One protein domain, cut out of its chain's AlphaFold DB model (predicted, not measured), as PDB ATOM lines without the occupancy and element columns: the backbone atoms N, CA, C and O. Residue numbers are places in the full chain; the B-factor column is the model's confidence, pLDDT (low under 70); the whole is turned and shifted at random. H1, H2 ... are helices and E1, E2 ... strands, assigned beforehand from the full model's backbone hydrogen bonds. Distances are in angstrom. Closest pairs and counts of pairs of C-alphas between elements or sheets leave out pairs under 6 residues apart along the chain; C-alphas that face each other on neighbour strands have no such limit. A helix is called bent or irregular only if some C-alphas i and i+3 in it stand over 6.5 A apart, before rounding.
ATOM      1  N   GLU A 105     196.951 157.933 198.344       98.19
ATOM      2  CA  GLU A 105     195.854 158.746 198.887       98.19
ATOM      3  C   GLU A 105     195.462 159.825 197.875       98.19
ATOM      4  O   GLU A 105     194.277 159.962 197.563       98.19
ATOM      5  N   LYS A 106     196.446 160.495 197.255       98.44
ATOM      6  CA  LYS A 106     196.183 161.485 196.203       98.44
ATOM      7  C   LYS A 106     195.492 160.881 194.985       98.44
ATOM      8  O   LYS A 106     194.624 161.518 194.397       98.44
ATOM      9  N   ILE A 107     195.823 159.648 194.613       98.62
ATOM     10  CA  ILE A 107     195.101 158.917 193.566       98.62
ATOM     11  C   ILE A 107     193.618 158.754 193.916       98.62
ATOM     12  O   ILE A 107     192.766 158.993 193.060       98.62
ATOM     13  N   GLY A 108     193.304 158.390 195.161       98.81
ATOM     14  CA  GLY A 108     191.924 158.324 195.639       98.81
ATOM     15  C   GLY A 108     191.198 159.659 195.495       98.81
ATOM     16  O   GLY A 108     190.067 159.707 195.011       98.81
ATOM     17  N   GLU A 109     191.873 160.755 195.848       98.88
ATOM     18  CA  GLU A 109     191.341 162.107 195.649       98.88
ATOM     19  C   GLU A 109     191.067 162.390 194.166       98.88
ATOM     20  O   GLU A 109     189.968 162.817 193.829       98.88
ATOM     21  N   LEU A 110     192.011 162.079 193.268       98.81
ATOM     22  CA  LEU A 110     191.843 162.251 191.818       98.81
ATOM     23  C   LEU A 110     190.653 161.447 191.275       98.81
ATOM     24  O   LEU A 110     189.905 161.939 190.430       98.81
ATOM     25  N   GLN A 111     190.450 160.220 191.761       98.88
ATOM     26  CA  GLN A 111     189.291 159.403 191.395       98.88
ATOM     27  C   GLN A 111     187.984 160.049 191.872       98.88
ATOM     28  O   GLN A 111     187.021 160.118 191.108       98.88
ATOM     29  N   GLY A 112     187.945 160.549 193.111       98.81
ATOM     30  CA  GLY A 112     186.795 161.277 193.649       98.81
ATOM     31  C   GLY A 112     186.498 162.562 192.868       98.81
ATOM     32  O   GLY A 112     185.356 162.796 192.475       98.81
ATOM     33  N   GLU A 113     187.526 163.360 192.576       98.81
ATOM     34  CA  GLU A 113     187.433 164.605 191.802       98.81
ATOM     35  C   GLU A 113     186.887 164.333 190.394       98.81
ATOM     36  O   GLU A 113     185.974 165.025 189.939       98.81
ATOM     37  N   ALA A 114     187.374 163.282 189.730       98.75
ATOM     38  CA  ALA A 114     186.910 162.887 188.404       98.75
ATOM     39  C   ALA A 114     185.452 162.385 188.408       98.75
ATOM     40  O   ALA A 114     184.703 162.674 187.471       98.75
ATOM     41  N   VAL A 115     185.007 161.697 189.469       98.75
ATOM     42  CA  VAL A 115     183.583 161.350 189.650       98.75
ATOM     43  C   VAL A 115     182.731 162.611 189.808       98.75
ATOM     44  O   VAL A 115     181.715 162.740 189.126       98.75
ATOM     45  N   LEU A 116     183.137 163.566 190.654       98.75
ATOM     46  CA  LEU A 116     182.406 164.831 190.817       98.75
ATOM     47  C   LEU A 116     182.337 165.617 189.506       98.75
ATOM     48  O   LEU A 116     181.274 166.120 189.149       98.75
ATOM     49  N   GLN A 117     183.442 165.683 188.762       98.44
ATOM     50  CA  GLN A 117     183.485 166.342 187.460       98.44
ATOM     51  C   GLN A 117     182.530 165.682 186.459       98.44
ATOM     52  O   GLN A 117     181.834 166.383 185.728       98.44
ATOM     53  N   ALA A 118     182.459 164.349 186.447       98.19
ATOM     54  CA  ALA A 118     181.543 163.609 185.583       98.19
ATOM     55  C   ALA A 118     180.064 163.826 185.941       98.19
ATOM     56  O   ALA A 118     179.199 163.777 185.065       98.19
ATOM     57  N   LEU A 119     179.763 164.059 187.219       98.19
ATOM     58  CA  LEU A 119     178.418 164.409 187.673       98.19
ATOM     59  C   LEU A 119     178.077 165.871 187.364       98.19
ATOM     60  O   LEU A 119     176.923 166.162 187.066       98.19
ATOM     61  N   GLY A 120     179.049 166.783 187.401       97.94
ATOM     62  CA  GLY A 120     178.830 168.208 187.154       97.94
ATOM     63  C   GLY A 120     177.883 168.835 188.183       97.94
ATOM     64  O   GLY A 120     177.935 168.517 189.371       97.94
ATOM     65  N   ASP A 121     176.979 169.703 187.725       97.19
ATOM     66  CA  ASP A 121     176.092 170.489 188.601       97.19
ATOM     67  C   ASP A 121     175.150 169.636 189.470       97.19
ATOM     68  O   ASP A 121     174.707 170.087 190.524       97.19
ATOM     69  N   LYS A 122     174.867 168.387 189.071       96.50
ATOM     70  CA  LYS A 122     174.012 167.464 189.841       96.50
ATOM     71  C   LYS A 122     174.746 166.724 190.962       96.50
ATOM     72  O   LYS A 122     174.109 165.946 191.671       96.50
ATOM     73  N   ALA A 123     176.057 166.923 191.137       97.88
ATOM     74  CA  ALA A 123     176.850 166.166 192.108       97.88
ATOM     75  C   ALA A 123     176.229 166.180 193.516       97.88
ATOM     76  O   ALA A 123     176.051 165.118 194.105       97.88
ATOM     77  N   GLY A 124     175.786 167.348 193.999       98.12
ATOM     78  CA  GLY A 124     175.194 167.508 195.335       98.12
ATOM     79  C   GLY A 124     173.911 166.705 195.586       98.12
ATOM     80  O   GLY A 124     173.626 166.376 196.734       98.12
ATOM     81  N   ASP A 125     173.182 166.339 194.529       98.00
ATOM     82  CA  ASP A 125     171.948 165.547 194.600       98.00
ATOM     83  C   ASP A 125     172.165 164.063 194.255       98.00
ATOM     84  O   ASP A 125     171.243 163.257 194.383       98.00
ATOM     85  N   SER A 126     173.385 163.697 193.849       98.56
ATOM     86  CA  SER A 126     173.701 162.388 193.279       98.56
ATOM     87  C   SER A 126     173.959 161.311 194.335       98.56
ATOM     88  O   SER A 126     174.596 161.553 195.365       98.56
ATOM     89  N   GLU A 127     173.514 160.091 194.050       98.62
ATOM     90  CA  GLU A 127     173.777 158.894 194.851       98.62
ATOM     91  C   GLU A 127     174.851 158.016 194.194       98.62
ATOM     92  O   GLU A 127     174.834 157.792 192.988       98.62
ATOM     93  N   LEU A 128     175.809 157.507 194.973       98.56
ATOM     94  CA  LEU A 128     176.959 156.764 194.444       98.56
ATOM     95  C   LEU A 128     176.997 155.307 194.882       98.56
ATOM     96  O   LEU A 128     176.807 154.988 196.058       98.56
ATOM     97  N   VAL A 129     177.362 154.437 193.943       98.88
ATOM     98  CA  VAL A 129     177.886 153.104 194.252       98.88
ATOM     99  C   VAL A 129     179.411 153.175 194.265       98.88
ATOM    100  O   VAL A 129     180.014 153.698 193.333       98.88
ATOM    101  N   MET A 130     180.047 152.636 195.300       98.88
ATOM    102  CA  MET A 130     181.497 152.647 195.475       98.88
ATOM    103  C   MET A 130     182.045 151.221 195.569       98.88
ATOM    104  O   MET A 130     181.719 150.461 196.479       98.88
ATOM    105  N   ILE A 131     182.857 150.837 194.584       98.88
ATOM    106  CA  ILE A 131     183.473 149.514 194.482       98.88
ATOM    107  C   ILE A 131     184.992 149.666 194.641       98.88
ATOM    108  O   ILE A 131     185.691 150.119 193.728       98.88
ATOM    109  N   ASN A 132     185.484 149.304 195.825       98.75
ATOM    110  CA  ASN A 132     186.872 149.471 196.253       98.75
ATOM    111  C   ASN A 132     187.742 148.251 195.912       98.75
ATOM    112  O   ASN A 132     187.247 147.207 195.494       98.75
ATOM    113  N   GLY A 133     189.054 148.383 196.122       97.94
ATOM    114  CA  GLY A 133     190.038 147.325 195.881       97.94
ATOM    115  C   GLY A 133     190.106 146.228 196.947       97.94
ATOM    116  O   GLY A 133     189.253 146.132 197.834       97.94
ATOM    117  N   SER A 134     191.157 145.407 196.858       97.94
ATOM    118  CA  SER A 134     191.374 144.270 197.762       97.94
ATOM    119  C   SER A 134     191.726 144.711 199.189       97.94
ATOM    120  O   SER A 134     192.688 145.453 199.363       97.94
ATOM    121  N   PRO A 135     191.060 144.190 200.238       97.62
ATOM    122  CA  PRO A 135     191.394 144.505 201.633       97.62
ATOM    123  C   PRO A 135     192.804 144.094 202.087       97.62
ATOM    124  O   PRO A 135     193.292 144.590 203.102       97.62
ATOM    125  N   THR A 136     193.446 143.156 201.383       97.56
ATOM    126  CA  THR A 136     194.823 142.705 201.666       97.56
ATOM    127  C   THR A 136     195.888 143.619 201.059       97.56
ATOM    128  O   THR A 136     197.068 143.505 201.401       97.56
ATOM    129  N   ASP A 137     195.470 144.520 200.171       97.88
ATOM    130  CA  ASP A 137     196.311 145.498 199.502       97.88
ATOM    131  C   ASP A 137     196.239 146.839 200.259       97.88
ATOM    132  O   ASP A 137     195.157 147.424 200.383       97.88
ATOM    133  N   PRO A 138     197.362 147.361 200.781       97.38
ATOM    134  CA  PRO A 138     197.369 148.634 201.496       97.38
ATOM    135  C   PRO A 138     196.941 149.816 200.613       97.38
ATOM    136  O   PRO A 138     196.391 150.786 201.139       97.38
ATOM    137  N   ASN A 139     197.136 149.737 199.292       98.12
ATOM    138  CA  ASN A 139     196.791 150.808 198.363       98.12
ATOM    139  C   ASN A 139     195.270 150.995 198.287       98.12
ATOM    140  O   ASN A 139     194.795 152.127 198.275       98.12
ATOM    141  N   ALA A 140     194.492 149.905 198.344       98.38
ATOM    142  CA  ALA A 140     193.028 149.958 198.304       98.38
ATOM    143  C   ALA A 140     192.439 150.817 199.434       98.38
ATOM    144  O   ALA A 140     191.510 151.594 199.208       98.38
ATOM    145  N   ALA A 141     193.003 150.710 200.640       98.31
ATOM    146  CA  ALA A 141     192.583 151.518 201.779       98.31
ATOM    147  C   ALA A 141     192.929 153.005 201.597       98.31
ATOM    148  O   ALA A 141     192.150 153.862 202.014       98.31
ATOM    149  N   LEU A 142     194.066 153.317 200.964       98.62
ATOM    150  CA  LEU A 142     194.489 154.691 200.681       98.62
ATOM    151  C   LEU A 142     193.649 155.330 199.566       98.62
ATOM    152  O   LEU A 142     193.173 156.446 199.762       98.62
ATOM    153  N   PHE A 143     193.369 154.607 198.473       98.81
ATOM    154  CA  PHE A 143     192.458 155.076 197.419       98.81
ATOM    155  C   PHE A 143     191.074 155.382 197.994       98.81
ATOM    156  O   PHE A 143     190.549 156.478 197.830       98.81
ATOM    157  N   LYS A 144     190.510 154.433 198.754       98.75
ATOM    158  CA  LYS A 144     189.220 154.602 199.432       98.75
ATOM    159  C   LYS A 144     189.227 155.831 200.341       98.75
ATOM    160  O   LYS A 144     188.315 156.647 200.264       98.75
ATOM    161  N   LYS A 145     190.261 155.986 201.175       98.81
ATOM    162  CA  LYS A 145     190.403 157.144 202.067       98.81
ATOM    163  C   LYS A 145     190.409 158.458 201.281       98.81
ATOM    164  O   LYS A 145     189.605 159.326 201.603       98.81
ATOM    165  N   GLY A 146     191.261 158.585 200.263       98.81
ATOM    166  CA  GLY A 146     191.349 159.787 199.429       98.81
ATOM    167  C   GLY A 146     190.050 160.087 198.676       98.81
ATOM    168  O   GLY A 146     189.607 161.227 198.620       98.81
ATOM    169  N   ALA A 147     189.365 159.063 198.167       98.88
ATOM    170  CA  ALA A 147     188.076 159.248 197.509       98.88
ATOM    171  C   ALA A 147     187.016 159.797 198.479       98.88
ATOM    172  O   ALA A 147     186.284 160.721 198.127       98.88
ATOM    173  N   HIS A 148     186.965 159.298 199.719       98.81
ATOM    174  CA  HIS A 148     186.051 159.822 200.738       98.81
ATOM    175  C   HIS A 148     186.347 161.272 201.130       98.81
ATOM    176  O   HIS A 148     185.398 162.026 201.337       98.81
ATOM    177  N   THR A 149     187.618 161.702 201.197       98.81
ATOM    178  CA  THR A 149     187.930 163.110 201.530       98.81
ATOM    179  C   THR A 149     187.342 164.092 200.512       98.81
ATOM    180  O   THR A 149     187.033 165.231 200.868       98.81
ATOM    181  N   VAL A 150     187.149 163.643 199.267       98.75
ATOM    182  CA  VAL A 150     186.578 164.437 198.176       98.75
ATOM    183  C   VAL A 150     185.066 164.252 198.044       98.75
ATOM    184  O   VAL A 150     184.352 165.226 197.817       98.75
ATOM    185  N   LEU A 151     184.563 163.022 198.154       98.69
ATOM    186  CA  LEU A 151     183.164 162.702 197.861       98.69
ATOM    187  C   LEU A 151     182.224 162.990 199.035       98.69
ATOM    188  O   LEU A 151     181.095 163.446 198.819       98.69
ATOM    189  N   ASP A 152     182.663 162.750 200.272       98.50
ATOM    190  CA  ASP A 152     181.796 162.870 201.442       98.50
ATOM    191  C   ASP A 152     181.334 164.325 201.631       98.50
ATOM    192  O   ASP A 152     182.121 165.266 201.734       98.50
ATOM    193  N   GLY A 153     180.013 164.527 201.651       97.25
ATOM    194  CA  GLY A 153     179.396 165.854 201.742       97.25
ATOM    195  C   GLY A 153     179.424 166.677 200.447       97.25
ATOM    196  O   GLY A 153     178.897 167.792 200.436       97.25
ATOM    197  N   LYS A 154     180.008 166.155 199.359       98.38
ATOM    198  CA  LYS A 154     179.925 166.733 198.003       98.38
ATOM    199  C   LYS A 154     178.911 166.028 197.117       98.38
ATOM    200  O   LYS A 154     178.389 166.653 196.198       98.38
ATOM    201  N   VAL A 155     178.615 164.768 197.421       98.62
ATOM    202  CA  VAL A 155     177.456 164.049 196.889       98.62
ATOM    203  C   VAL A 155     176.367 163.901 197.940       98.62
ATOM    204  O   VAL A 155     176.634 164.022 199.139       98.62
ATOM    205  N   LYS A 156     175.140 163.590 197.509       98.44
ATOM    206  CA  LYS A 156     174.022 163.366 198.432       98.44
ATOM    207  C   LYS A 156     174.310 162.191 199.357       98.44
ATOM    208  O   LYS A 156     174.093 162.294 200.566       98.44
ATOM    209  N   LYS A 157     174.761 161.061 198.793       98.19
ATOM    210  CA  LYS A 157     175.070 159.851 199.565       98.19
ATOM    211  C   LYS A 157     175.871 158.815 198.772       98.19
ATOM    212  O   LYS A 157     175.553 158.532 197.624       98.19
ATOM    213  N   ILE A 158     176.808 158.139 199.435       98.69
ATOM    214  CA  ILE A 158     177.312 156.831 198.991       98.69
ATOM    215  C   ILE A 158     176.313 155.769 199.471       98.69
ATOM    216  O   ILE A 158     176.175 155.510 200.670       98.69
ATOM    217  N   VAL A 159     175.513 155.235 198.548       98.62
ATOM    218  CA  VAL A 159     174.348 154.380 198.850       98.62
ATOM    219  C   VAL A 159     174.687 152.896 198.921       98.62
ATOM    220  O   VAL A 159     173.946 152.128 199.534       98.62
ATOM    221  N   TYR A 160     175.809 152.493 198.329       98.75
ATOM    222  CA  TYR A 160     176.321 151.133 198.382       98.75
ATOM    223  C   TYR A 160     177.837 151.165 198.282       98.75
ATOM    224  O   TYR A 160     178.374 151.768 197.360       98.75
ATOM    225  N   GLU A 161     178.521 150.491 199.199       98.75
ATOM    226  CA  GLU A 161     179.976 150.462 199.228       98.75
ATOM    227  C   GLU A 161     180.480 149.054 199.544       98.75
ATOM    228  O   GLU A 161     180.003 148.429 200.495       98.75
ATOM    229  N   GLN A 162     181.410 148.532 198.741       98.69
ATOM    230  CA  GLN A 162     181.991 147.198 198.926       98.69
ATOM    231  C   GLN A 162     183.478 147.182 198.581       98.69
ATOM    232  O   GLN A 162     183.884 147.722 197.556       98.69
ATOM    233  N   ASP A 163     184.256 146.470 199.394       98.62
ATOM    234  CA  ASP A 163     185.641 146.126 199.082       98.62
ATOM    235  C   ASP A 163     185.677 144.788 198.326       98.62
ATOM    236  O   ASP A 163     184.929 143.860 198.659       98.62
ATOM    237  N   ILE A 164     186.513 144.694 197.290       98.12
ATOM    238  CA  ILE A 164     186.532 143.559 196.361       98.12
ATOM    239  C   ILE A 164     187.812 142.745 196.547       98.12
ATOM    240  O   ILE A 164     188.880 143.181 196.107       98.12
ATOM    241  N   PRO A 165     187.729 141.541 197.145       95.88
ATOM    242  CA  PRO A 165     188.870 140.643 197.243       95.88
ATOM    243  C   PRO A 165     189.532 140.413 195.885       95.88
ATOM    244  O   PRO A 165     188.858 140.251 194.861       95.88
ATOM    245  N   ASP A 166     190.862 140.378 195.900       94.75
ATOM    246  CA  ASP A 166     191.694 140.033 194.747       94.75
ATOM    247  C   ASP A 166     191.520 140.942 193.527       94.75
ATOM    248  O   ASP A 166     191.818 140.511 192.410       94.75
ATOM    249  N   TRP A 167     190.985 142.157 193.718       96.44
ATOM    250  CA  TRP A 167     190.699 143.090 192.622       96.44
ATOM    251  C   TRP A 167     189.830 142.455 191.516       96.44
ATOM    252  O   TRP A 167     189.955 142.767 190.334       96.44
ATOM    253  N   SER A 168     188.973 141.499 191.897       96.94
ATOM    254  CA  SER A 168     188.305 140.577 190.977       96.94
ATOM    255  C   SER A 168     187.197 141.246 190.146       96.94
ATOM    256  O   SER A 168     186.180 141.661 190.715       96.94
ATOM    257  N   PRO A 169     187.299 141.263 188.798       97.25
ATOM    258  CA  PRO A 169     186.231 141.761 187.928       97.25
ATOM    259  C   PRO A 169     184.910 140.998 188.085       97.25
ATOM    260  O   PRO A 169     183.836 141.600 188.070       97.25
ATOM    261  N   ASP A 170     184.979 139.680 188.290       97.62
ATOM    262  CA  ASP A 170     183.798 138.834 188.483       97.62
ATOM    263  C   ASP A 170     183.081 139.159 189.794       97.62
ATOM    264  O   ASP A 170     181.851 139.164 189.863       97.62
ATOM    265  N   GLU A 171     183.839 139.441 190.853       98.38
ATOM    266  CA  GLU A 171     183.255 139.823 192.135       98.38
ATOM    267  C   GLU A 171     182.686 141.245 192.071       98.38
ATOM    268  O   GLU A 171     181.557 141.464 192.507       98.38
ATOM    269  N   ALA A 172     183.385 142.184 191.424       98.69
ATOM    270  CA  ALA A 172     182.863 143.521 191.148       98.69
ATOM    271  C   ALA A 172     181.547 143.469 190.347       98.69
ATOM    272  O   ALA A 172     180.587 144.165 190.686       98.69
ATOM    273  N   ASN A 173     181.449 142.585 189.345       98.81
ATOM    274  CA  ASN A 173     180.208 142.338 188.607       98.81
ATOM    275  C   ASN A 173     179.074 141.869 189.530       98.81
ATOM    276  O   ASN A 173     177.987 142.449 189.508       98.81
ATOM    277  N   LYS A 174     179.323 140.859 190.378       98.75
ATOM    278  CA  LYS A 174     178.323 140.344 191.330       98.75
ATOM    279  C   LYS A 174     177.863 141.420 192.311       98.75
ATOM    280  O   LYS A 174     176.662 141.545 192.551       98.75
ATOM    281  N   LYS A 175     178.792 142.206 192.864       98.75
ATOM    282  CA  LYS A 175     178.473 143.293 193.801       98.75
ATOM    283  C   LYS A 175     177.673 144.399 193.127       98.75
ATOM    284  O   LYS A 175     176.660 144.822 193.678       98.75
ATOM    285  N   MET A 176     178.028 144.781 191.903       98.81
ATOM    286  CA  MET A 176     177.236 145.737 191.130       98.81
ATOM    287  C   MET A 176     175.840 145.186 190.801       98.81
ATOM    288  O   MET A 176     174.846 145.893 190.945       98.81
ATOM    289  N   ALA A 177     175.718 143.911 190.421       98.69
ATOM    290  CA  ALA A 177     174.418 143.282 190.179       98.69
ATOM    291  C   ALA A 177     173.536 143.254 191.444       98.69
ATOM    292  O   ALA A 177     172.322 143.478 191.357       98.69
ATOM    293  N   ALA A 178     174.133 143.019 192.617       98.69
ATOM    294  CA  ALA A 178     173.452 143.095 193.908       98.69
ATOM    295  C   ALA A 178     173.026 144.530 194.258       98.69
ATOM    296  O   ALA A 178     171.894 144.733 194.702       98.69
ATOM    297  N   ALA A 179     173.885 145.521 193.999       98.75
ATOM    298  CA  ALA A 179     173.559 146.936 194.155       98.75
ATOM    299  C   ALA A 179     172.362 147.327 193.272       98.75
ATOM    300  O   ALA A 179     171.368 147.819 193.796       98.75
ATOM    301  N   ILE A 180     172.376 146.994 191.973       98.62
ATOM    302  CA  ILE A 180     171.252 147.266 191.053       98.62
ATOM    303  C   ILE A 180     169.957 146.595 191.534       98.62
ATOM    304  O   ILE A 180     168.879 147.175 191.441       98.62
ATOM    305  N   THR A 181     170.046 145.366 192.048       98.38
ATOM    306  CA  THR A 181     168.873 144.637 192.562       98.38
ATOM    307  C   THR A 181     168.274 145.320 193.794       98.38
ATOM    308  O   THR A 181     167.059 145.313 193.963       98.38
ATOM    309  N   THR A 182     169.118 145.910 194.642       98.25
ATOM    310  CA  THR A 182     168.714 146.521 195.916       98.25
ATOM    311  C   THR A 182     168.227 147.958 195.738       98.25
ATOM    312  O   THR A 182     167.243 148.354 196.352       98.25
ATOM    313  N   LEU A 183     168.924 148.731 194.906       98.12
ATOM    314  CA  LEU A 183     168.695 150.163 194.708       98.12
ATOM    315  C   LEU A 183     167.722 150.452 193.555       98.12
ATOM    316  O   LEU A 183     167.140 151.529 193.489       98.12
ATOM    317  N   GLY A 184     167.529 149.494 192.645       97.19
ATOM    318  CA  GLY A 184     166.867 149.737 191.368       97.19
ATOM    319  C   GLY A 184     167.806 150.390 190.350       97.19
ATOM    320  O   GLY A 184     168.966 150.684 190.633       97.19
ATOM    321  N   LYS A 185     167.309 150.582 189.123       95.00
ATOM    322  CA  LYS A 185     168.103 151.161 188.023       95.00
ATOM    323  C   LYS A 185     168.376 152.656 188.194       95.00
ATOM    324  O   LYS A 185     169.384 153.122 187.689       95.00
ATOM    325  N   ASP A 186     167.493 153.343 188.916       94.81
ATOM    326  CA  ASP A 186     167.516 154.796 189.122       94.81
ATOM    327  C   ASP A 186     167.968 155.169 190.550       94.81
ATOM    328  O   ASP A 186     167.772 156.296 190.990       94.81
ATOM    329  N   GLY A 187     168.510 154.209 191.310       97.00
ATOM    330  CA  GLY A 187     168.931 154.403 192.704       97.00
ATOM    331  C   GLY A 187     170.402 154.787 192.879       97.00
ATOM    332  O   GLY A 187     170.938 154.636 193.973       97.00
ATOM    333  N   PHE A 188     171.083 155.162 191.795       98.56
ATOM    334  CA  PHE A 188     172.456 155.665 191.789       98.56
ATOM    335  C   PHE A 188     172.737 156.417 190.482       98.56
ATOM    336  O   PHE A 188     172.187 156.089 189.433       98.56
ATOM    337  N   ASP A 189     173.640 157.388 190.549       98.69
ATOM    338  CA  ASP A 189     173.956 158.327 189.472       98.69
ATOM    339  C   ASP A 189     175.365 158.157 188.915       98.69
ATOM    340  O   ASP A 189     175.619 158.606 187.801       98.69
ATOM    341  N   ALA A 190     176.277 157.531 189.668       98.75
ATOM    342  CA  ALA A 190     177.616 157.151 189.221       98.75
ATOM    343  C   ALA A 190     178.153 155.948 190.012       98.75
ATOM    344  O   ALA A 190     177.686 155.628 191.111       98.75
ATOM    345  N   VAL A 191     179.151 155.277 189.431       98.88
ATOM    346  CA  VAL A 191     179.861 154.161 190.054       98.88
ATOM    347  C   VAL A 191     181.351 154.477 190.143       98.88
ATOM    348  O   VAL A 191     182.055 154.561 189.135       98.88
ATOM    349  N   TYR A 192     181.853 154.608 191.366       98.88
ATOM    350  CA  TYR A 192     183.286 154.608 191.626       98.88
ATOM    351  C   TYR A 192     183.818 153.178 191.492       98.88
ATOM    352  O   TYR A 192     183.277 152.244 192.091       98.88
ATOM    353  N   SER A 193     184.897 153.013 190.729       98.81
ATOM    354  CA  SER A 193     185.659 151.770 190.663       98.81
ATOM    355  C   SER A 193     187.129 152.060 190.908       98.81
ATOM    356  O   SER A 193     187.699 152.932 190.256       98.81
ATOM    357  N   ALA A 194     187.742 151.317 191.829       98.31
ATOM    358  CA  ALA A 194     189.138 151.539 192.188       98.31
ATOM    359  C   ALA A 194     190.153 151.097 191.112       98.31
ATOM    360  O   ALA A 194     191.315 151.467 191.237       98.31
ATOM    361  N   ASN A 195     189.762 150.321 190.084       97.69
ATOM    362  CA  ASN A 195     190.600 150.040 188.905       97.69
ATOM    363  C   ASN A 195     189.798 149.659 187.642       97.69
ATOM    364  O   ASN A 195     188.590 149.420 187.691       97.69
ATOM    365  N   ASP A 196     190.478 149.595 186.495       98.19
ATOM    366  CA  ASP A 196     189.866 149.338 185.185       98.19
ATOM    367  C   ASP A 196     189.340 147.906 185.024       98.19
ATOM    368  O   ASP A 196     188.309 147.695 184.374       98.19
ATOM    369  N   GLY A 197     189.997 146.912 185.624       96.94
ATOM    370  CA  GLY A 197     189.528 145.526 185.592       96.94
ATOM    371  C   GLY A 197     188.143 145.395 186.232       96.94
ATOM    372  O   GLY A 197     187.202 144.877 185.618       96.94
ATOM    373  N   MET A 198     187.980 145.940 187.440       98.44
ATOM    374  CA  MET A 198     186.694 145.967 188.140       98.44
ATOM    375  C   MET A 198     185.662 146.838 187.421       98.44
ATOM    376  O   MET A 198     184.498 146.435 187.337       98.44
ATOM    377  N   ALA A 199     186.073 147.966 186.828       98.75
ATOM    378  CA  ALA A 199     185.205 148.785 185.985       98.75
ATOM    379  C   ALA A 199     184.601 147.966 184.828       98.75
ATOM    380  O   ALA A 199     183.404 148.061 184.559       98.75
ATOM    381  N   GLY A 200     185.379 147.081 184.193       98.38
ATOM    382  CA  GLY A 200     184.875 146.156 183.169       98.38
ATOM    383  C   GLY A 200     183.779 145.209 183.686       98.38
ATOM    384  O   GLY A 200     182.748 145.016 183.028       98.38
ATOM    385  N   GLY A 201     183.959 144.664 184.893       98.50
ATOM    386  CA  GLY A 201     182.956 143.840 185.576       98.50
ATOM    387  C   GLY A 201     181.672 144.612 185.901       98.50
ATOM    388  O   GLY A 201     180.569 144.148 185.597       98.50
ATOM    389  N   ILE A 202     181.814 145.824 186.443       98.88
ATOM    390  CA  ILE A 202     180.720 146.758 186.753       98.88
ATOM    391  C   ILE A 202     179.918 147.096 185.493       98.88
ATOM    392  O   ILE A 202     178.698 146.930 185.467       98.88
ATOM    393  N   ILE A 203     180.596 147.499 184.417       98.81
ATOM    394  CA  ILE A 203     179.970 147.869 183.140       98.81
ATOM    395  C   ILE A 203     179.210 146.683 182.541       98.81
ATOM    396  O   ILE A 203     178.124 146.859 181.986       98.81
ATOM    397  N   THR A 204     179.724 145.462 182.696       98.62
ATOM    398  CA  THR A 204     179.012 144.244 182.280       98.62
ATOM    399  C   THR A 204     177.691 144.078 183.043       98.62
ATOM    400  O   THR A 204     176.654 143.806 182.428       98.62
ATOM    401  N   ALA A 205     177.687 144.301 184.362       98.69
ATOM    402  CA  ALA A 205     176.472 144.239 185.176       98.69
ATOM    403  C   ALA A 205     175.454 145.322 184.773       98.69
ATOM    404  O   ALA A 205     174.278 145.002 184.572       98.69
ATOM    405  N   LEU A 206     175.902 146.567 184.576       98.69
ATOM    406  CA  LEU A 206     175.064 147.680 184.110       98.69
ATOM    407  C   LEU A 206     174.407 147.360 182.757       98.69
ATOM    408  O   LEU A 206     173.177 147.411 182.631       98.69
ATOM    409  N   LYS A 207     175.207 146.921 181.773       98.00
ATOM    410  CA  LYS A 207     174.734 146.539 180.430       98.00
ATOM    411  C   LYS A 207     173.687 145.425 180.487       98.00
ATOM    412  O   LYS A 207     172.658 145.532 179.822       98.00
ATOM    413  N   SER A 208     173.887 144.402 181.325       97.69
ATOM    414  CA  SER A 208     172.937 143.284 181.490       97.69
ATOM    415  C   SER A 208     171.545 143.716 181.973       97.69
ATOM    416  O   SER A 208     170.550 143.027 181.742       97.69
ATOM    417  N   ARG A 209     171.458 144.875 182.640       97.44
ATOM    418  CA  ARG A 209     170.212 145.463 183.147       97.44
ATOM    419  C   ARG A 209     169.699 146.604 182.268       97.44
ATOM    420  O   ARG A 209     168.671 147.199 182.593       97.44
ATOM    421  N   GLY A 210     170.362 146.875 181.144       96.75
ATOM    422  CA  GLY A 210     170.026 147.965 180.231       96.75
ATOM    423  C   GLY A 210     170.257 149.353 180.828       96.75
ATOM    424  O   GLY A 210     169.626 150.298 180.365       96.75
ATOM    425  N   ILE A 211     171.106 149.468 181.854       97.56
ATOM    426  CA  ILE A 211     171.512 150.753 182.433       97.56
ATOM    427  C   ILE A 211     172.612 151.333 181.543       97.56
ATOM    428  O   ILE A 211     173.568 150.636 181.195       97.56
ATOM    429  N   LYS A 212     172.440 152.591 181.143       91.81
ATOM    430  CA  LYS A 212     173.336 153.346 180.261       91.81
ATOM    431  C   LYS A 212     173.618 154.708 180.887       91.81
ATOM    432  O   LYS A 212     172.913 155.100 181.808       91.81
ATOM    433  N   ASP A 213     174.638 155.395 180.381       89.50
ATOM    434  CA  ASP A 213     174.930 156.804 180.688       89.50
ATOM    435  C   ASP A 213     175.200 157.115 182.176       89.50
ATOM    436  O   ASP A 213     175.141 158.264 182.607       89.50
ATOM    437  N   VAL A 214     175.543 156.088 182.960       96.88
ATOM    438  CA  VAL A 214     176.039 156.227 184.333       96.88
ATOM    439  C   VAL A 214     177.563 156.349 184.279       96.88
ATOM    440  O   VAL A 214     178.200 155.437 183.745       96.88
ATOM    441  N   PRO A 215     178.171 157.419 184.824       98.31
ATOM    442  CA  PRO A 215     179.615 157.528 184.899       98.31
ATOM    443  C   PRO A 215     180.238 156.373 185.680       98.31
ATOM    444  O   PRO A 215     179.777 156.027 186.769       98.31
ATOM    445  N   VAL A 216     181.304 155.798 185.128       98.81
ATOM    446  CA  VAL A 216     182.076 154.726 185.769       98.81
ATOM    447  C   VAL A 216     183.545 155.126 185.795       98.81
ATOM    448  O   VAL A 216     184.127 155.406 184.744       98.81
ATOM    449  N   GLY A 217     184.124 155.174 186.995       98.50
ATOM    450  CA  GLY A 217     185.548 155.447 187.197       98.50
ATOM    451  C   GLY A 217     186.443 154.238 186.922       98.50
ATOM    452  O   GLY A 217     185.959 153.142 186.635       98.50
ATOM    453  N   GLY A 218     187.751 154.438 187.036       98.19
ATOM    454  CA  GLY A 218     188.750 153.387 186.871       98.19
ATOM    455  C   GLY A 218     190.165 153.868 187.183       98.19
ATOM    456  O   GLY A 218     190.375 155.009 187.598       98.19
ATOM    457  N   GLN A 219     191.134 152.981 186.985       98.25
ATOM    458  CA  GLN A 219     192.565 153.196 187.217       98.25
ATOM    459  C   GLN A 219     193.392 152.128 186.497       98.25
ATOM    460  O   GLN A 219     192.906 151.024 186.277       98.25
ATOM    461  N   ASP A 220     194.646 152.478 186.202       95.62
ATOM    462  CA  ASP A 220     195.715 151.702 185.556       95.62
ATOM    463  C   ASP A 220     195.823 151.910 184.041       95.62
ATOM    464  O   ASP A 220     196.824 151.521 183.442       95.62
ATOM    465  N   SER A 221     194.866 152.610 183.422       96.25
ATOM    466  CA  SER A 221     194.846 152.848 181.973       96.25
ATOM    467  C   SER A 221     195.019 151.561 181.167       96.25
ATOM    468  O   SER A 221     195.793 151.500 180.207       96.25
ATOM    469  N   GLU A 222     194.306 150.508 181.562       95.88
ATOM    470  CA  GLU A 222     194.326 149.250 180.825       95.88
ATOM    471  C   GLU A 222     193.792 149.471 179.409       95.88
ATOM    472  O   GLU A 222     192.850 150.240 179.203       95.88
ATOM    473  N   LEU A 223     194.339 148.758 178.419       96.25
ATOM    474  CA  LEU A 223     193.923 148.921 177.021       96.25
ATOM    475  C   LEU A 223     192.400 148.784 176.847       96.25
ATOM    476  O   LEU A 223     191.770 149.596 176.173       96.25
ATOM    477  N   ALA A 224     191.800 147.796 177.516       96.69
ATOM    478  CA  ALA A 224     190.354 147.593 177.509       96.69
ATOM    479  C   ALA A 224     189.590 148.736 178.211       96.69
ATOM    480  O   ALA A 224     188.469 149.051 177.817       96.69
ATOM    481  N   GLY A 225     190.177 149.367 179.233       97.69
ATOM    482  CA  GLY A 225     189.640 150.569 179.879       97.69
ATOM    483  C   GLY A 225     189.633 151.765 178.934       97.69
ATOM    484  O   GLY A 225     188.591 152.386 178.740       97.69
ATOM    485  N   LEU A 226     190.750 152.023 178.248       98.25
ATOM    486  CA  LEU A 226     190.862 153.088 177.243       98.25
ATOM    487  C   LEU A 226     189.865 152.900 176.091       98.25
ATOM    488  O   LEU A 226     189.202 153.853 175.683       98.25
ATOM    489  N   GLN A 227     189.694 151.663 175.620       98.31
ATOM    490  CA  GLN A 227     188.679 151.306 174.624       98.31
ATOM    491  C   GLN A 227     187.252 151.590 175.123       98.31
ATOM    492  O   GLN A 227     186.425 152.140 174.395       98.31
ATOM    493  N   ARG A 228     186.954 151.292 176.395       98.12
ATOM    494  CA  ARG A 228     185.662 151.646 177.006       98.12
ATOM    495  C   ARG A 228     185.476 153.150 177.174       98.12
ATOM    496  O   ARG A 228     184.332 153.589 177.054       98.12
ATOM    497  N   ILE A 229     186.550 153.905 177.423       98.50
ATOM    498  CA  ILE A 229     186.533 155.370 177.517       98.50
ATOM    499  C   ILE A 229     186.212 155.996 176.162       98.50
ATOM    500  O   ILE A 229     185.282 156.795 176.070       98.50
ATOM    501  N   VAL A 230     186.899 155.595 175.087       98.00
ATOM    502  CA  VAL A 230     186.583 156.129 173.749       98.00
ATOM    503  C   VAL A 230     185.157 155.763 173.328       98.00
ATOM    504  O   VAL A 230     184.453 156.612 172.781       98.00
ATOM    505  N   ALA A 231     184.699 154.552 173.674       96.56
ATOM    506  CA  ALA A 231     183.336 154.076 173.441       96.56
ATOM    507  C   ALA A 231     182.274 154.674 174.390       96.56
ATOM    508  O   ALA A 231     181.091 154.376 174.235       96.56
ATOM    509  N   GLY A 232     182.670 155.478 175.386       96.44
ATOM    510  CA  GLY A 232     181.769 156.167 176.317       96.44
ATOM    511  C   GLY A 232     181.131 155.295 177.405       96.44
ATOM    512  O   GLY A 232     180.255 155.761 178.123       96.44
ATOM    513  N   SER A 233     181.545 154.033 177.550       97.25
ATOM    514  CA  SER A 233     181.013 153.133 178.593       97.25
ATOM    515  C   SER A 233     181.773 153.196 179.921       97.25
ATOM    516  O   SER A 233     181.266 152.713 180.928       97.25
ATOM    517  N   GLN A 234     182.967 153.787 179.915       98.62
ATOM    518  CA  GLN A 234     183.748 154.153 181.093       98.62
ATOM    519  C   GLN A 234     184.096 155.641 180.966       98.62
ATOM    520  O   GLN A 234     184.292 156.125 179.856       98.62
ATOM    521  N   THR A 235     184.132 156.389 182.065       98.44
ATOM    522  CA  THR A 235     184.258 157.855 182.004       98.44
ATOM    523  C   THR A 235     185.701 158.317 182.075       98.44
ATOM    524  O   THR A 235     186.112 159.201 181.326       98.44
ATOM    525  N   PHE A 236     186.472 157.712 182.970       98.81
ATOM    526  CA  PHE A 236     187.874 158.033 183.154       98.81
ATOM    527  C   PHE A 236     188.642 156.815 183.662       98.81
ATOM    528  O   PHE A 236     188.066 155.795 184.055       98.81
ATOM    529  N   THR A 237     189.957 156.949 183.655       98.81
ATOM    530  CA  THR A 237     190.899 156.094 184.369       98.81
ATOM    531  C   THR A 237     191.970 156.981 185.009       98.81
ATOM    532  O   THR A 237     192.047 158.178 184.732       98.81
ATOM    533  N   ILE A 238     192.789 156.413 185.877       98.50
ATOM    534  CA  ILE A 238     193.988 157.039 186.427       98.50
ATOM    535  C   ILE A 238     195.202 156.409 185.754       98.50
ATOM    536  O   ILE A 238     195.398 155.194 185.807       98.50
ATOM    537  N   TYR A 239     196.025 157.237 185.129       97.44
ATOM    538  CA  TYR A 239     197.293 156.838 184.550       97.44
ATOM    539  C   TYR A 239     198.410 156.941 185.585       97.44
ATOM    540  O   TYR A 239     198.742 158.026 186.070       97.44
ATOM    541  N   LYS A 240     198.994 155.778 185.879       95.00
ATOM    542  CA  LYS A 240     200.257 155.605 186.590       95.00
ATOM    543  C   LYS A 240     201.333 155.264 185.559       95.00
ATOM    544  O   LYS A 240     201.216 154.262 184.855       95.00
ATOM    545  N   GLY A 241     202.381 156.074 185.449       93.50
ATOM    546  CA  GLY A 241     203.539 155.765 184.608       93.50
ATOM    547  C   GLY A 241     204.276 154.490 185.051       93.50
ATOM    548  O   GLY A 241     205.198 154.528 185.862       93.50
ATOM    549  N   VAL A 287     194.656 161.918 185.820       98.56
ATOM    550  CA  VAL A 287     193.331 161.504 185.331       98.56
ATOM    551  C   VAL A 287     193.346 161.475 183.806       98.56
ATOM    552  O   VAL A 287     193.727 162.451 183.158       98.56
ATOM    553  N   VAL A 288     192.890 160.369 183.231       98.62
ATOM    554  CA  VAL A 288     192.733 160.198 181.790       98.62
ATOM    555  C   VAL A 288     191.261 160.088 181.440       98.62
ATOM    556  O   VAL A 288     190.549 159.218 181.940       98.62
ATOM    557  N   THR A 289     190.826 160.955 180.537       98.19
ATOM    558  CA  THR A 289     189.499 160.956 179.918       98.19
ATOM    559  C   THR A 289     189.657 160.841 178.406       98.19
ATOM    560  O   THR A 289     190.771 160.854 177.882       98.19
ATOM    561  N   LYS A 290     188.542 160.765 177.672       96.44
ATOM    562  CA  LYS A 290     188.552 160.750 176.200       96.44
ATOM    563  C   LYS A 290     189.385 161.895 175.599       96.44
ATOM    564  O   LYS A 290     190.044 161.687 174.584       96.44
ATOM    565  N   ASP A 291     189.405 163.053 176.257       96.44
ATOM    566  CA  ASP A 291     189.982 164.291 175.728       96.44
ATOM    567  C   ASP A 291     191.515 164.342 175.787       96.44
ATOM    568  O   ASP A 291     192.128 165.095 175.037       96.44
ATOM    569  N   ASN A 292     192.153 163.558 176.664       97.12
ATOM    570  CA  ASN A 292     193.595 163.661 176.910       97.12
ATOM    571  C   ASN A 292     194.380 162.354 176.690       97.12
ATOM    572  O   ASN A 292     195.579 162.322 176.971       97.12
ATOM    573  N   ILE A 293     193.766 161.300 176.127       97.62
ATOM    574  CA  ILE A 293     194.452 160.030 175.789       97.62
ATOM    575  C   ILE A 293     195.686 160.271 174.905       97.62
ATOM    576  O   ILE A 293     196.734 159.646 175.090       97.62
ATOM    577  N   LYS A 294     195.581 161.192 173.943       95.75
ATOM    578  CA  LYS A 294     196.674 161.513 173.017       95.75
ATOM    579  C   LYS A 294     197.871 162.149 173.728       95.75
ATOM    580  O   LYS A 294     199.010 161.775 173.458       95.75
ATOM    581  N   ASP A 295     197.601 163.070 174.648       95.50
ATOM    582  CA  ASP A 295     198.622 163.846 175.360       95.50
ATOM    583  C   ASP A 295     199.255 163.091 176.534       95.50
ATOM    584  O   ASP A 295     200.250 163.551 177.094       95.50
ATOM    585  N   THR A 296     198.701 161.925 176.868       95.19
ATOM    586  CA  THR A 296     199.170 161.028 177.926       95.19
ATOM    587  C   THR A 296     199.678 159.714 177.322       95.19
ATOM    588  O   THR A 296     200.846 159.619 176.955       95.19
ATOM    589  N   LEU A 297     198.813 158.714 177.133       95.31
ATOM    590  CA  LEU A 297     199.196 157.340 176.783       95.31
ATOM    591  C   LEU A 297     199.900 157.217 175.425       95.31
ATOM    592  O   LEU A 297     200.836 156.425 175.292       95.31
ATOM    593  N   ILE A 298     199.466 157.982 174.418       95.69
ATOM    594  CA  ILE A 298     200.085 157.941 173.083       95.69
ATOM    595  C   ILE A 298     201.422 158.688 173.085       95.69
ATOM    596  O   ILE A 298     202.422 158.175 172.578       95.69
ATOM    597  N   LYS A 299     201.460 159.886 173.682       94.69
ATOM    598  CA  LYS A 299     202.680 160.692 173.824       94.69
ATOM    599  C   LYS A 299     203.773 159.938 174.583       94.69
ATOM    600  O   LYS A 299     204.924 159.923 174.139       94.69
ATOM    601  N   ASP A 300     203.394 159.263 175.663       92.69
ATOM    602  CA  ASP A 300     204.293 158.463 176.498       92.69
ATOM    603  C   ASP A 300     204.608 157.090 175.892       92.69
ATOM    604  O   ASP A 300     205.448 156.354 176.415       92.69
ATOM    605  N   LYS A 301     203.997 156.767 174.744       93.31
ATOM    606  CA  LYS A 301     204.196 155.520 173.991       93.31
ATOM    607  C   LYS A 301     203.846 154.276 174.809       93.31
ATOM    608  O   LYS A 301     204.472 153.231 174.634       93.31
ATOM    609  N   VAL A 302     202.854 154.393 175.689       92.25
ATOM    610  CA  VAL A 302     202.287 153.258 176.427       92.25
ATOM    611  C   VAL A 302     201.528 152.352 175.458       92.25
ATOM    612  O   VAL A 302     201.728 151.141 175.456       92.25
ATOM    613  N   TYR A 303     200.727 152.960 174.580       95.38
ATOM    614  CA  TYR A 303     200.014 152.284 173.499       95.38
ATOM    615  C   TYR A 303     200.146 153.065 172.193       95.38
ATOM    616  O   TYR A 303     200.372 154.277 172.185       95.38
ATOM    617  N   THR A 304     199.975 152.373 171.071       96.56
ATOM    618  CA  THR A 304     199.753 153.010 169.774       96.56
ATOM    619  C   THR A 304     198.274 153.339 169.587       96.56
ATOM    620  O   THR A 304     197.400 152.739 170.216       96.56
ATOM    621  N   VAL A 305     197.984 154.271 168.674       96.62
ATOM    622  CA  VAL A 305     196.602 154.578 168.279       96.62
ATOM    623  C   VAL A 305     195.903 153.315 167.776       96.62
ATOM    624  O   VAL A 305     194.796 153.043 168.216       96.62
ATOM    625  N   ASP A 306     196.567 152.491 166.963       96.88
ATOM    626  CA  ASP A 306     195.988 151.262 166.400       96.88
ATOM    627  C   ASP A 306     195.603 150.216 167.459       96.88
ATOM    628  O   ASP A 306     194.658 149.455 167.263       96.88
ATOM    629  N   GLN A 307     196.312 150.168 168.595       96.50
ATOM    630  CA  GLN A 307     195.944 149.275 169.699       96.50
ATOM    631  C   GLN A 307     194.619 149.700 170.344       96.50
ATOM    632  O   GLN A 307     193.799 148.848 170.692       96.50
ATOM    633  N   ILE A 308     194.400 151.008 170.504       97.25
ATOM    634  CA  ILE A 308     193.168 151.558 171.090       97.25
ATOM    635  C   ILE A 308     192.037 151.538 170.051       97.25
ATOM    636  O   ILE A 308     190.933 151.079 170.329       97.25
ATOM    637  N   CYS A 309     192.326 151.991 168.837       97.12
ATOM    638  CA  CYS A 309     191.377 152.240 167.761       97.12
ATOM    639  C   CYS A 309     191.311 151.073 166.779       97.12
ATOM    640  O   CYS A 309     191.546 151.224 165.580       97.12
ATOM    641  N   THR A 310     190.977 149.892 167.300       97.00
ATOM    642  CA  THR A 310     190.679 148.723 166.466       97.00
ATOM    643  C   THR A 310     189.429 148.976 165.611       97.00
ATOM    644  O   THR A 310     188.686 149.932 165.837       97.00
ATOM    645  N   THR A 311     189.143 148.094 164.648       95.94
ATOM    646  CA  THR A 311     187.955 148.207 163.779       95.94
ATOM    647  C   THR A 311     186.645 148.369 164.560       95.94
ATOM    648  O   THR A 311     185.748 149.073 164.108       95.94
ATOM    649  N   GLU A 312     186.533 147.760 165.743       96.31
ATOM    650  CA  GLU A 312     185.355 147.897 166.610       96.31
ATOM    651  C   GLU A 312     185.186 149.325 167.159       96.31
ATOM    652  O   GLU A 312     184.060 149.801 167.303       96.31
ATOM    653  N   PHE A 313     186.290 150.032 167.422       96.62
ATOM    654  CA  PHE A 313     186.301 151.353 168.059       96.62
ATOM    655  C   PHE A 313     186.584 152.508 167.090       96.62
ATOM    656  O   PHE A 313     186.670 153.654 167.525       96.62
ATOM    657  N   GLU A 314     186.700 152.248 165.783       96.00
ATOM    658  CA  GLU A 314     187.128 153.242 164.787       96.00
ATOM    659  C   GLU A 314     186.272 154.521 164.813       96.00
ATOM    660  O   GLU A 314     186.808 155.627 164.880       96.00
ATOM    661  N   ALA A 315     184.941 154.385 164.803       96.31
ATOM    662  CA  ALA A 315     184.034 155.535 164.845       96.31
ATOM    663  C   ALA A 315     184.195 156.339 166.147       96.31
ATOM    664  O   ALA A 315     184.373 157.555 166.114       96.31
ATOM    665  N   ALA A 316     184.231 155.644 167.285       96.00
ATOM    666  CA  ALA A 316     184.396 156.254 168.599       96.00
ATOM    667  C   ALA A 316     185.746 156.984 168.748       96.00
ATOM    668  O   ALA A 316     185.821 158.031 169.393       96.00
ATOM    669  N   CYS A 317     186.797 156.452 168.120       96.56
ATOM    670  CA  CYS A 317     188.123 157.056 168.065       96.56
ATOM    671  C   CYS A 317     188.205 158.292 167.164       96.56
ATOM    672  O   CYS A 317     188.891 159.246 167.534       96.56
ATOM    673  N   LYS A 318     187.505 158.311 166.021       96.00
ATOM    674  CA  LYS A 318     187.373 159.527 165.196       96.00
ATOM    675  C   LYS A 318     186.697 160.638 165.992       96.00
ATOM    676  O   LYS A 318     187.210 161.750 166.051       96.00
ATOM    677  N   ASP A 319     185.624 160.307 166.707       93.69
ATOM    678  CA  ASP A 319     184.939 161.253 167.596       93.69
ATOM    679  C   ASP A 319     185.823 161.709 168.773       93.69
ATOM    680  O   ASP A 319     185.587 162.765 169.351       93.69
ATOM    681  N   ALA A 320     186.829 160.914 169.154       92.75
ATOM    682  CA  ALA A 320     187.827 161.253 170.172       92.75
ATOM    683  C   ALA A 320     189.014 162.072 169.636       92.75
ATOM    684  O   ALA A 320     189.894 162.430 170.413       92.75
ATOM    685  N   GLY A 321     189.102 162.310 168.323       93.75
ATOM    686  CA  GLY A 321     190.268 162.950 167.704       93.75
ATOM    687  C   GLY A 321     191.555 162.114 167.768       93.75
ATOM    688  O   GLY A 321     192.660 162.665 167.696       93.75
TER     689      GLY A 321
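What this domain is: This is residues 105 to 241 and 287 to 321 of the 323 residues of the protein "Substrate-binding domain-containing protein" of Streptomyces sp. SID5475 (UniProt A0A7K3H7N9). A small sheet of three parallel strands stands between two pairs of helices, H1 and H2 over one face and H3 and H4 over the other, in three layers. Beyond the sheet's E3 edge, a looser part of the short strand E4, the short helices H5 to H8 and loops extends the body, with H5 next to H4. The printed part has 172 residues, with eight named helices and four named strands, in the order H1 E1 H2 E2 H3 E3 H4 H5 E4 H6 H7 H8. The sheet's order is E2 E1 E3, and the class is mostly helix. The whole is compact, with a radius of gyration of the C-alphas of 15.1 A and spans of 40 by 34 by 33 A.

How they stand to each other: H1, residues 105 to 125, touches H2, residues 138 to 151, the closest C-alphas being those of Gly 108 and Phe 143, 3.7 A apart. H1 is irregular, with C-alphas 118 and 121 9.3 A apart, and has a kink of 99 degrees near residue 119. E1, residues 127 to 132, is the inner strand between E2, residues 157 to 163, and E3, residues 190 to 193. N 130 and O 160 are 2.8 A apart, and N 192 and O 129 2.8 A, each within hydrogen-bond range. E1, H2, E2 form a strand-helix-strand unit, two parallel neighbour strands with a helix between them in the chain, and its crossover is right-handed. E2, H3, E3 form a split one, with E1 between its strands, also right-handed. H2 is on the sheet at a height of 9.8 A. H3, residues 169 to 183, is on the opposite face at a height of 9.4 A. H3 touches H4, residues 196 to 208, at a steep tilt of 44 degrees, the same way, with the C-alphas of Pro 169 and Met 198 closest at 4.2 A. H4, with residues 196 to 200 alone, touches H5, residues 223 to 230, closest at Asp 196 and Gly 225, whose C-alphas are 5.5 A apart. E4, residues 237 to 239, pairs with no named strand, but its residues 237 to 238 pair antiparallel with residues 287 to 288. H7, residues 305 to 308, touches H5, with C-alphas 227 and 308 closest at 5.7 A. H8, residues 314 to 319, is close to H5 but not clearly touching, with C-alphas 230 and 316 closest at 5.6 A. H6, residues 294 to 298, is close to H7 but not clearly touching, with C-alphas 298 and 305 closest at 6.8 A. Every O i to N i+4 pair is within hydrogen-bond range in H3, H4, H5 and H8; the figures are 12 of 17 in H1, 9 of 10 in H2 and 0 of 1 in H6, where O i to N i+3 gives 0 of 2, and H7 is too short for such a pair.

Where its parts are: H1 begins at C-alpha 105, (195.854, 158.746, 198.887), and measures 25.2 A from first to last C-alpha. E1 measures 16.2 A, H2 20.3 A, E2 17.3 A, H3 20.6 A and H4 18.4 A. H8 ends at C-alpha 319, (184.939, 161.253, 167.596).

The domain as a whole: The two C-alphas farthest apart are those of Thr 182 and Lys 299, 42.9 A. Residues 242 to 286 are not printed, and C-alphas 241 and 287 are 11.7 A apart across the cut. The link from H4 to H5, 14 residues, is long. The mean pLDDT of the printed part is 97.5, and no printed residue is under 70.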